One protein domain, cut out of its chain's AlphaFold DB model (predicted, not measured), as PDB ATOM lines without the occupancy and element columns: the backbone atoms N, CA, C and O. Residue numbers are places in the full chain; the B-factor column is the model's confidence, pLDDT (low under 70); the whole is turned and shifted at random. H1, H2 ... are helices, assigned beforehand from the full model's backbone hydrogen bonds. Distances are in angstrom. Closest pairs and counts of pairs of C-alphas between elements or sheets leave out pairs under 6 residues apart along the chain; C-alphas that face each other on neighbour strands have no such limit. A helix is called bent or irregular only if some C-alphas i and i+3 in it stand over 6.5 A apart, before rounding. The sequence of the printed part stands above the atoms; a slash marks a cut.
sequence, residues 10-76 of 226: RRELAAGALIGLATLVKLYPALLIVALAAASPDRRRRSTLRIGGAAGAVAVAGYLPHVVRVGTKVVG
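AT A GLANCE: This is residues 10 to 76 of the 226 residues of the protein "DUF2029 domain-containing protein" of Actinobacteria bacterium (UniProt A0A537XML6). Three helices stand in an up-and-down bundle, each running against the one before it: the long H3 makes the length, and H1 and H2 pack on it and on each other. H3 runs on past the bundle and kinks by 114 degrees near residue 69, and its residues 68 to 73 stick out free at that end. The printed part has 67 residues with three named helices, H1, H2 and H3 in chain order, and no named strand; the class is all helix. It is only just compact, close to loose, with a radius of gyration of the C-alphas of 13.0 A, and its outline is a rod of 42 by 19 by 16 A.

HOW THE PARTS SIT: Begin with the longest helix, H3, residues 41 to 75. It is irregular: C-alphas 69 and 72 are 9.6 A apart, against about 5 A in a regular helix, and its line is a rough one. Look along its residues 47 to 62, which alone touch H1, residues 10 to 25; the closest C-alphas are those of Gly 20 and Ala 55, 3.9 A apart. These two helices run the same way at a shallow tilt of 34 degrees, only just short of steep. H2, residues 28 to 38, touches residues 44 to 52 of H3 alone, closest at the C-alphas of Ala 37 and Thr 48, 5.2 A apart. H2 and H3 form a helical hairpin, running opposite ways at a shallow tilt of 23 degrees. H1 and H2 form another helical hairpin, opposite ways at a shallow tilt of 22 degrees; H1 touches H2 with residues 16 to 23 alone, and the closest C-alphas are those of Thr 23 and Pro 29, 5.5 A apart. In H1 every O i to N i+4 pair is within hydrogen-bond range; in H3 it is 23 of 31, and in H2 3 of 7, beside 5 of 8 O i to N i+3 pairs.

IN THESE COORDINATES: Find C-alpha 41 at (131.010, 162.280, 188.785); from there H3 runs 35.8 A to C-alpha 75 at (138.744, 139.864, 215.619). H1 starts at C-alpha 10, at (120.814, 147.874, 190.107), and measures 23.0 A to C-alpha 25. H2 measures 17.3 A from C-alpha 28 to C-alpha 38; it is neither bent nor irregular, but only just: C-alphas 28 and 31 are 6.2 A apart.

THE WHOLE: The two C-alphas farthest apart are those of Asp 42 and Val 70, at 42.3 A. The printed part has no cut, and both links, H1 to H2 and H2 to H3, are tight, with 2 residues each. Read the B-factor column for the model's confidence: the mean pLDDT of the printed part is 93.8, and no printed residue is under 70.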
ATOM      1  N   ARG A  10     120.704 149.325 189.898       90.88
ATOM      2  CA  ARG A  10     120.814 147.874 190.107       90.88
ATOM      3  C   ARG A  10     122.242 147.371 189.879       90.88
ATOM      4  O   ARG A  10     122.705 146.523 190.636       90.88
ATOM      5  N   ARG A  11     122.949 147.913 188.881       92.00
ATOM      6  CA  ARG A  11     124.364 147.590 188.626       92.00
ATOM      7  C   ARG A  11     125.272 148.054 189.765       92.00
ATOM      8  O   ARG A  11     126.133 147.289 190.175       92.00
ATOM      9  N   GLU A  12     125.055 149.252 190.310       94.12
ATOM     10  CA  GLU A  12     125.820 149.761 191.464       94.12
ATOM     11  C   GLU A  12     125.625 148.891 192.714       94.12
ATOM     12  O   GLU A  12     126.594 148.556 193.394       94.12
ATOM     13  N   LEU A  13     124.385 148.483 192.998       96.25
ATOM     14  CA  LEU A  13     124.086 147.580 194.112       96.25
ATOM     15  C   LEU A  13     124.722 146.199 193.906       96.25
ATOM     16  O   LEU A  13     125.324 145.663 194.833       96.25
ATOM     17  N   ALA A  14     124.638 145.642 192.695       97.12
ATOM     18  CA  ALA A  14     125.268 144.364 192.365       97.12
ATOM     19  C   ALA A  14     126.799 144.434 192.487       97.12
ATOM     20  O   ALA A  14     127.408 143.547 193.080       97.12
ATOM     21  N   ALA A  15     127.421 145.509 191.991       95.81
ATOM     22  CA  ALA A  15     128.855 145.741 192.137       95.81
ATOM     23  C   ALA A  15     129.260 145.846 193.615       95.81
ATOM     24  O   ALA A  15     130.228 145.211 194.029       95.81
ATOM     25  N   GLY A  16     128.493 146.587 194.422       97.44
ATOM     26  CA  GLY A  16     128.706 146.666 195.865       97.44
ATOM     27  C   GLY A  16     128.599 145.305 196.550       97.44
ATOM     28  O   GLY A  16     129.488 144.937 197.310       97.44
ATOM     29  N   ALA A  17     127.575 144.513 196.230       98.31
ATOM     30  CA  ALA A  17     127.417 143.170 196.784       98.31
ATOM     31  C   ALA A  17     128.597 142.247 196.426       98.31
ATOM     32  O   ALA A  17     129.128 141.568 197.304       98.31
ATOM     33  N   LEU A  18     129.059 142.267 195.169       98.00
ATOM     34  CA  LEU A  18     130.233 141.503 194.729       98.00
ATOM     35  C   LEU A  18     131.517 141.950 195.439       98.00
ATOM     36  O   LEU A  18     132.315 141.104 195.838       98.00
ATOM     37  N   ILE A  19     131.703 143.257 195.649       97.50
ATOM     38  CA  ILE A  19     132.825 143.771 196.444       97.50
ATOM     39  C   ILE A  19     132.724 143.301 197.893       97.50
ATOM     40  O   ILE A  19     133.735 142.887 198.456       97.50
ATOM     41  N   GLY A  20     131.530 143.326 198.491       97.88
ATOM     42  CA  GLY A  20     131.295 142.811 199.839       97.88
ATOM     43  C   GLY A  20     131.671 141.333 199.955       97.88
ATOM     44  O   GLY A  20     132.454 140.972 200.830       97.88
ATOM     45  N   LEU A  21     131.207 140.498 199.020       97.81
ATOM     46  CA  LEU A  21     131.546 139.072 198.964       97.81
ATOM     47  C   LEU A  21     133.056 138.854 198.806       97.81
ATOM     48  O   LEU A  21     133.644 138.063 199.536       97.81
ATOM     49  N   ALA A  22     133.704 139.588 197.901       95.88
ATOM     50  CA  ALA A  22     135.149 139.503 197.719       95.88
ATOM     51  C   ALA A  22     135.914 139.961 198.976       95.88
ATOM     52  O   ALA A  22     136.917 139.349 199.338       95.88
ATOM     53  N   THR A  23     135.405 140.989 199.668       95.56
ATOM     54  CA  THR A  23     135.980 141.530 200.912       95.56
ATOM     55  C   THR A  23     135.934 140.514 202.053       95.56
ATOM     56  O   THR A  23     136.880 140.415 202.834       95.56
ATOM     57  N   LEU A  24     134.859 139.723 202.125       94.62
ATOM     58  CA  LEU A  24     134.726 138.630 203.091       94.62
ATOM     59  C   LEU A  24     135.778 137.528 202.886       94.62
ATOM     60  O   LEU A  24     136.160 136.873 203.850       94.62
ATOM     61  N   VAL A  25     136.269 137.345 201.655       93.06
ATOM     62  CA  VAL A  25     137.339 136.384 201.338       93.06
ATOM     63  C   VAL A  25     138.724 136.997 201.570       93.06
ATOM     64  O   VAL A  25     139.615 136.339 202.110       93.06
ATOM     65  N   LYS A  26     138.930 138.255 201.164       90.94
ATOM     66  CA  LYS A  26     140.172 139.023 201.347       90.94
ATOM     67  C   LYS A  26     139.847 140.495 201.513       90.94
ATOM     68  O   LYS A  26     139.059 141.006 200.751       90.94
ATOM     69  N   LEU A  27     140.531 141.221 202.395       90.19
ATOM     70  CA  LEU A  27     140.185 142.621 202.702       90.19
ATOM     71  C   LEU A  27     140.410 143.621 201.547       90.19
ATOM     72  O   LEU A  27     139.794 144.683 201.513       90.19
ATOM     73  N   TYR A  28     141.294 143.309 200.597       93.44
ATOM     74  CA  TYR A  28     141.799 144.266 199.600       93.44
ATOM     75  C   TYR A  28     140.722 144.842 198.657       93.44
ATOM     76  O   TYR A  28     140.725 146.057 198.445       93.44
ATOM     77  N   PRO A  29     139.763 144.049 198.128       95.00
ATOM     78  CA  PRO A  29     138.701 144.526 197.244       95.00
ATOM     79  C   PRO A  29     137.823 145.634 197.834       95.00
ATOM     80  O   PRO A  29     137.193 146.351 197.061       95.00
ATOM     81  N   ALA A  30     137.809 145.853 199.155       96.50
ATOM     82  CA  ALA A  30     137.088 146.971 199.769       96.50
ATOM     83  C   ALA A  30     137.499 148.337 199.180       96.50
ATOM     84  O   ALA A  30     136.665 149.231 199.027       96.50
ATOM     85  N   LEU A  31     138.763 148.492 198.764       96.94
ATOM     86  CA  LEU A  31     139.245 149.720 198.118       96.94
ATOM     87  C   LEU A  31     138.566 149.998 196.766       96.94
ATOM     88  O   LEU A  31     138.504 151.150 196.337       96.94
ATOM     89  N   LEU A  32     138.005 148.982 196.100       96.81
ATOM     90  CA  LEU A  32     137.306 149.149 194.821       96.81
ATOM     91  C   LEU A  32     136.055 150.026 194.946       96.81
ATOM     92  O   LEU A  32     135.650 150.640 193.958       96.81
ATOM     93  N   ILE A  33     135.490 150.153 196.154       96.94
ATOM     94  CA  ILE A  33     134.392 151.086 196.439       96.94
ATOM     95  C   ILE A  33     134.810 152.511 196.058       96.94
ATOM     96  O   ILE A  33     134.043 153.219 195.406       96.94
ATOM     97  N   VAL A  34     136.039 152.916 196.402       96.81
ATOM     98  CA  VAL A  34     136.563 154.258 196.105       96.81
ATOM     99  C   VAL A  34     136.723 154.447 194.598       96.81
ATOM    100  O   VAL A  34     136.265 155.456 194.067       96.81
ATOM    101  N   ALA A  35     137.321 153.475 193.900       96.19
ATOM    102  CA  ALA A  35     137.540 153.554 192.455       96.19
ATOM    103  C   ALA A  35     136.225 153.659 191.666       96.19
ATOM    104  O   ALA A  35     136.092 154.526 190.800       96.19
ATOM    105  N   LEU A  36     135.234 152.821 191.987       94.88
ATOM    106  CA  LEU A  36     133.944 152.819 191.294       94.88
ATOM    107  C   LEU A  36     133.105 154.059 191.616       94.88
ATOM    108  O   LEU A  36     132.517 154.656 190.713       94.88
ATOM    109  N   ALA A  37     133.071 154.478 192.884       93.69
ATOM    110  CA  ALA A  37     132.318 155.662 193.280       93.69
ATOM    111  C   ALA A  37     132.929 156.952 192.703       93.69
ATOM    112  O   ALA A  37     132.190 157.845 192.276       93.69
ATOM    113  N   ALA A  38     134.263 157.057 192.652       92.62
ATOM    114  CA  ALA A  38     134.961 158.211 192.081       92.62
ATOM    115  C   ALA A  38     134.755 158.341 190.562       92.62
ATOM    116  O   ALA A  38     134.660 159.462 190.059       92.62
ATOM    117  N   ALA A  39     134.622 157.215 189.854       90.62
ATOM    118  CA  ALA A  39     134.393 157.160 188.410       90.62
ATOM    119  C   ALA A  39     132.980 157.603 187.966       90.62
ATOM    120  O   ALA A  39     132.717 157.654 186.767       90.62
ATOM    121  N   SER A  40     132.077 157.946 188.899       86.12
ATOM    122  CA  SER A  40     130.704 158.406 188.619       86.12
ATOM    123  C   SER A  40     130.476 159.863 189.081       86.12
ATOM    124  O   SER A  40     129.859 160.083 190.130       86.12
ATOM    125  N   PRO A  41     130.935 160.886 188.327       72.31
ATOM    126  CA  PRO A  41     131.010 162.280 188.785       72.31
ATOM    127  C   PRO A  41     129.675 162.867 189.252       72.31
ATOM    128  O   PRO A  41     129.585 163.387 190.365       72.31
ATOM    129  N   ASP A  42     128.627 162.726 188.441       81.81
ATOM    130  CA  ASP A  42     127.330 163.385 188.666       81.81
ATOM    131  C   ASP A  42     126.531 162.770 189.818       81.81
ATOM    132  O   ASP A  42     125.537 163.324 190.291       81.81
ATOM    133  N   ARG A  43     126.939 161.578 190.261       82.44
ATOM    134  CA  ARG A  43     126.177 160.741 191.193       82.44
ATOM    135  C   ARG A  43     127.022 160.214 192.334       82.44
ATOM    136  O   ARG A  43     126.540 159.374 193.086       82.44
ATOM    137  N   ARG A  44     128.231 160.745 192.527       84.25
ATOM    138  CA  ARG A  44     129.225 160.232 193.476       84.25
ATOM    139  C   ARG A  44     128.644 159.916 194.852       84.25
ATOM    140  O   ARG A  44     128.864 158.823 195.357       84.25
ATOM    141  N   ARG A  45     127.833 160.810 195.435       89.00
ATOM    142  CA  ARG A  45     127.182 160.559 196.736       89.00
ATOM    143  C   ARG A  45     126.228 159.360 196.690       89.00
ATOM    144  O   ARG A  45     126.293 158.507 197.564       89.00
ATOM    145  N   ARG A  46     125.362 159.273 195.675       91.25
ATOM    146  CA  ARG A  46     124.422 158.149 195.511       91.25
ATOM    147  C   ARG A  46     125.154 156.844 195.196       91.25
ATOM    148  O   ARG A  46     124.814 155.825 195.780       91.25
ATOM    149  N   SER A  47     126.167 156.900 194.335       91.19
ATOM    150  CA  SER A  47     127.005 155.758 193.965       91.19
ATOM    151  C   SER A  47     127.759 155.214 195.179       91.19
ATOM    152  O   SER A  47     127.682 154.027 195.472       91.19
ATOM    153  N   THR A  48     128.358 156.100 195.981       93.81
ATOM    154  CA  THR A  48     129.008 155.739 197.253       93.81
ATOM    155  C   THR A  48     128.027 155.062 198.204       93.81
ATOM    156  O   THR A  48     128.339 154.011 198.752       93.81
ATOM    157  N   LEU A  49     126.824 155.625 198.373       95.62
ATOM    158  CA  LEU A  49     125.799 155.043 199.245       95.62
ATOM    159  C   LEU A  49     125.314 153.677 198.747       95.62
ATOM    160  O   LEU A  49     125.108 152.783 199.556       95.62
ATOM    161  N   ARG A  50     125.138 153.493 197.436       95.75
ATOM    162  CA  ARG A  50     124.664 152.224 196.861       95.75
ATOM    163  C   ARG A  50     125.739 151.148 196.882       95.75
ATOM    164  O   ARG A  50     125.489 150.067 197.400       95.75
ATOM    165  N   ILE A  51     126.926 151.445 196.360       96.69
ATOM    166  CA  ILE A  51     128.044 150.496 196.300       96.69
ATOM    167  C   ILE A  51     128.519 150.184 197.720       96.69
ATOM    168  O   ILE A  51     128.570 149.021 198.111       96.69
ATOM    169  N   GLY A  52     128.812 151.220 198.511       96.94
ATOM    170  CA  GLY A  52     129.266 151.070 199.891       96.94
ATOM    171  C   GLY A  52     128.198 150.455 200.793       96.94
ATOM    172  O   GLY A  52     128.510 149.572 201.583       96.94
ATOM    173  N   GLY A  53     126.934 150.855 200.633       97.88
ATOM    174  CA  GLY A  53     125.816 150.285 201.383       97.88
ATOM    175  C   GLY A  53     125.581 148.810 201.069       97.88
ATOM    176  O   GLY A  53     125.435 148.020 201.994       97.88
ATOM    177  N   ALA A  54     125.606 148.407 199.794       98.19
ATOM    178  CA  ALA A  54     125.465 147.000 199.417       98.19
ATOM    179  C   ALA A  54     126.666 146.152 199.872       98.19
ATOM    180  O   ALA A  54     126.467 145.061 200.402       98.19
ATOM    181  N   ALA A  55     127.895 146.663 199.735       98.31
ATOM    182  CA  ALA A  55     129.091 145.990 200.246       98.31
ATOM    183  C   ALA A  55     129.027 145.810 201.771       98.31
ATOM    184  O   ALA A  55     129.267 144.715 202.279       98.31
ATOM    185  N   GLY A  56     128.645 146.870 202.488       97.94
ATOM    186  CA  GLY A  56     128.453 146.854 203.934       97.94
ATOM    187  C   GLY A  56     127.341 145.900 204.364       97.94
ATOM    188  O   GLY A  56     127.541 145.132 205.295       97.94
ATOM    189  N   ALA A  57     126.207 145.878 203.662       98.25
ATOM    190  CA  ALA A  57     125.110 144.958 203.951       98.25
ATOM    191  C   ALA A  57     125.536 143.492 203.801       98.25
ATOM    192  O   ALA A  57     125.225 142.680 204.668       98.25
ATOM    193  N   VAL A  58     126.295 143.157 202.752       98.44
ATOM    194  CA  VAL A  58     126.861 141.811 202.577       98.44
ATOM    195  C   VAL A  58     127.853 141.478 203.690       98.44
ATOM    196  O   VAL A  58     127.774 140.397 204.270       98.44
ATOM    197  N   ALA A  59     128.762 142.398 204.023       96.31
ATOM    198  CA  ALA A  59     129.741 142.180 205.084       96.31
ATOM    199  C   ALA A  59     129.066 141.967 206.449       96.31
ATOM    200  O   ALA A  59     129.401 141.024 207.164       96.31
ATOM    201  N   VAL A  60     128.072 142.800 206.776       96.44
ATOM    202  CA  VAL A  60     127.258 142.673 207.990       96.44
ATOM    203  C   VAL A  60     126.505 141.350 207.986       96.44
ATOM    204  O   VAL A  60     126.598 140.622 208.963       96.44
ATOM    205  N   ALA A  61     125.818 140.988 206.902       97.38
ATOM    206  CA  ALA A  61     125.100 139.718 206.824       97.38
ATOM    207  C   ALA A  61     126.030 138.507 207.025       97.38
ATOM    208  O   ALA A  61     125.651 137.552 207.699       97.38
ATOM    209  N   GLY A  62     127.256 138.566 206.492       95.12
ATOM    210  CA  GLY A  62     128.255 137.510 206.656       95.12
ATOM    211  C   GLY A  62     128.835 137.419 208.070       95.12
ATOM    212  O   GLY A  62     128.982 136.321 208.599       95.12
ATOM    213  N   TYR A  63     129.155 138.551 208.706       92.81
ATOM    214  CA  TYR A  63     129.829 138.564 210.014       92.81
ATOM    215  C   TYR A  63     128.885 138.615 211.217       92.81
ATOM    216  O   TYR A  63     129.275 138.186 212.304       92.81
ATOM    217  N   LEU A  64     127.655 139.112 211.063       95.75
ATOM    218  CA  LEU A  64     126.714 139.290 212.172       95.75
ATOM    219  C   LEU A  64     126.468 137.996 212.968       95.75
ATOM    220  O   LEU A  64     126.532 138.071 214.196       95.75
ATOM    221  N   PRO A  65     126.284 136.808 212.351       95.69
ATOM    222  CA  PRO A  65     126.135 135.563 213.109       95.69
ATOM    223  C   PRO A  65     127.339 135.264 214.014       95.69
ATOM    224  O   PRO A  65     127.175 134.810 215.147       95.69
ATOM    225  N   HIS A  66     128.554 135.566 213.548       92.94
ATOM    226  CA  HIS A  66     129.774 135.394 214.333       92.94
ATOM    227  C   HIS A  66     129.848 136.404 215.479       92.94
ATOM    228  O   HIS A  66     130.131 136.014 216.611       92.94
ATOM    229  N   VAL A  67     129.523 137.675 215.225       95.31
ATOM    230  CA  VAL A  67     129.492 138.720 216.263       95.31
ATOM    231  C   VAL A  67     128.475 138.383 217.353       95.31
ATOM    232  O   VAL A  67     128.795 138.498 218.531       95.31
ATOM    233  N   VAL A  68     127.280 137.911 216.995       97.25
ATOM    234  CA  VAL A  68     126.263 137.496 217.977       97.25
ATOM    235  C   VAL A  68     126.759 136.326 218.832       97.25
ATOM    236  O   VAL A  68     126.479 136.276 220.027       97.25
ATOM    237  N   ARG A  69     127.528 135.396 218.250       96.75
ATOM    238  CA  ARG A  69     128.008 134.201 218.956       96.75
ATOM    239  C   ARG A  69     129.239 134.443 219.833       96.75
ATOM    240  O   ARG A  69     129.334 133.843 220.898       96.75
ATOM    241  N   VAL A  70     130.203 135.247 219.378       95.44
ATOM    242  CA  VAL A  70     131.508 135.416 220.058       95.44
ATOM    243  C   VAL A  70     131.841 136.863 220.440       95.44
ATOM    244  O   VAL A  70     132.884 137.117 221.045       95.44
ATOM    245  N   GLY A  71     130.970 137.820 220.122       93.06
ATOM    246  CA  GLY A  71     131.169 139.239 220.401       93.06
ATOM    247  C   GLY A  71     132.392 139.811 219.686       93.06
ATOM    248  O   GLY A  71     132.699 139.480 218.540       93.06
ATOM    249  N   THR A  72     133.139 140.656 220.394       88.50
ATOM    250  CA  THR A  72     134.367 141.298 219.894       88.50
ATOM    251  C   THR A  72     135.516 140.317 219.655       88.50
ATOM    252  O   THR A  72     136.447 140.640 218.916       88.50
ATOM    253  N   LYS A  73     135.438 139.086 220.186       90.44
ATOM    254  CA  LYS A  73     136.423 138.024 219.915       90.44
ATOM    255  C   LYS A  73     136.438 137.585 218.450       90.44
ATOM    256  O   LYS A  73     137.342 136.856 218.062       90.44
ATOM    257  N   VAL A  74     135.492 138.053 217.631       90.31
ATOM    258  CA  VAL A  74     135.484 137.862 216.175       90.31
ATOM    259  C   VAL A  74     136.758 138.382 215.491       90.31
ATOM    260  O   VAL A  74     137.152 137.855 214.457       90.31
ATOM    261  N   VAL A  75     137.432 139.375 216.087       87.50
ATOM    262  CA  VAL A  75     138.744 139.864 215.619       87.50
ATOM    263  C   VAL A  75     139.811 138.766 215.731       87.50
ATOM    264  O   VAL A  75     140.740 138.707 214.925       87.50
ATOM    265  N   GLY A  76     139.648 137.867 216.704       88.12
ATOM    266  CA  GLY A  76     140.407 136.633 216.832       88.12
ATOM    267  C   GLY A  76     141.916 136.841 216.756       88.12
ATOM    268  O   GLY A  76     142.495 137.662 217.464       88.12
TER     269      GLY A  76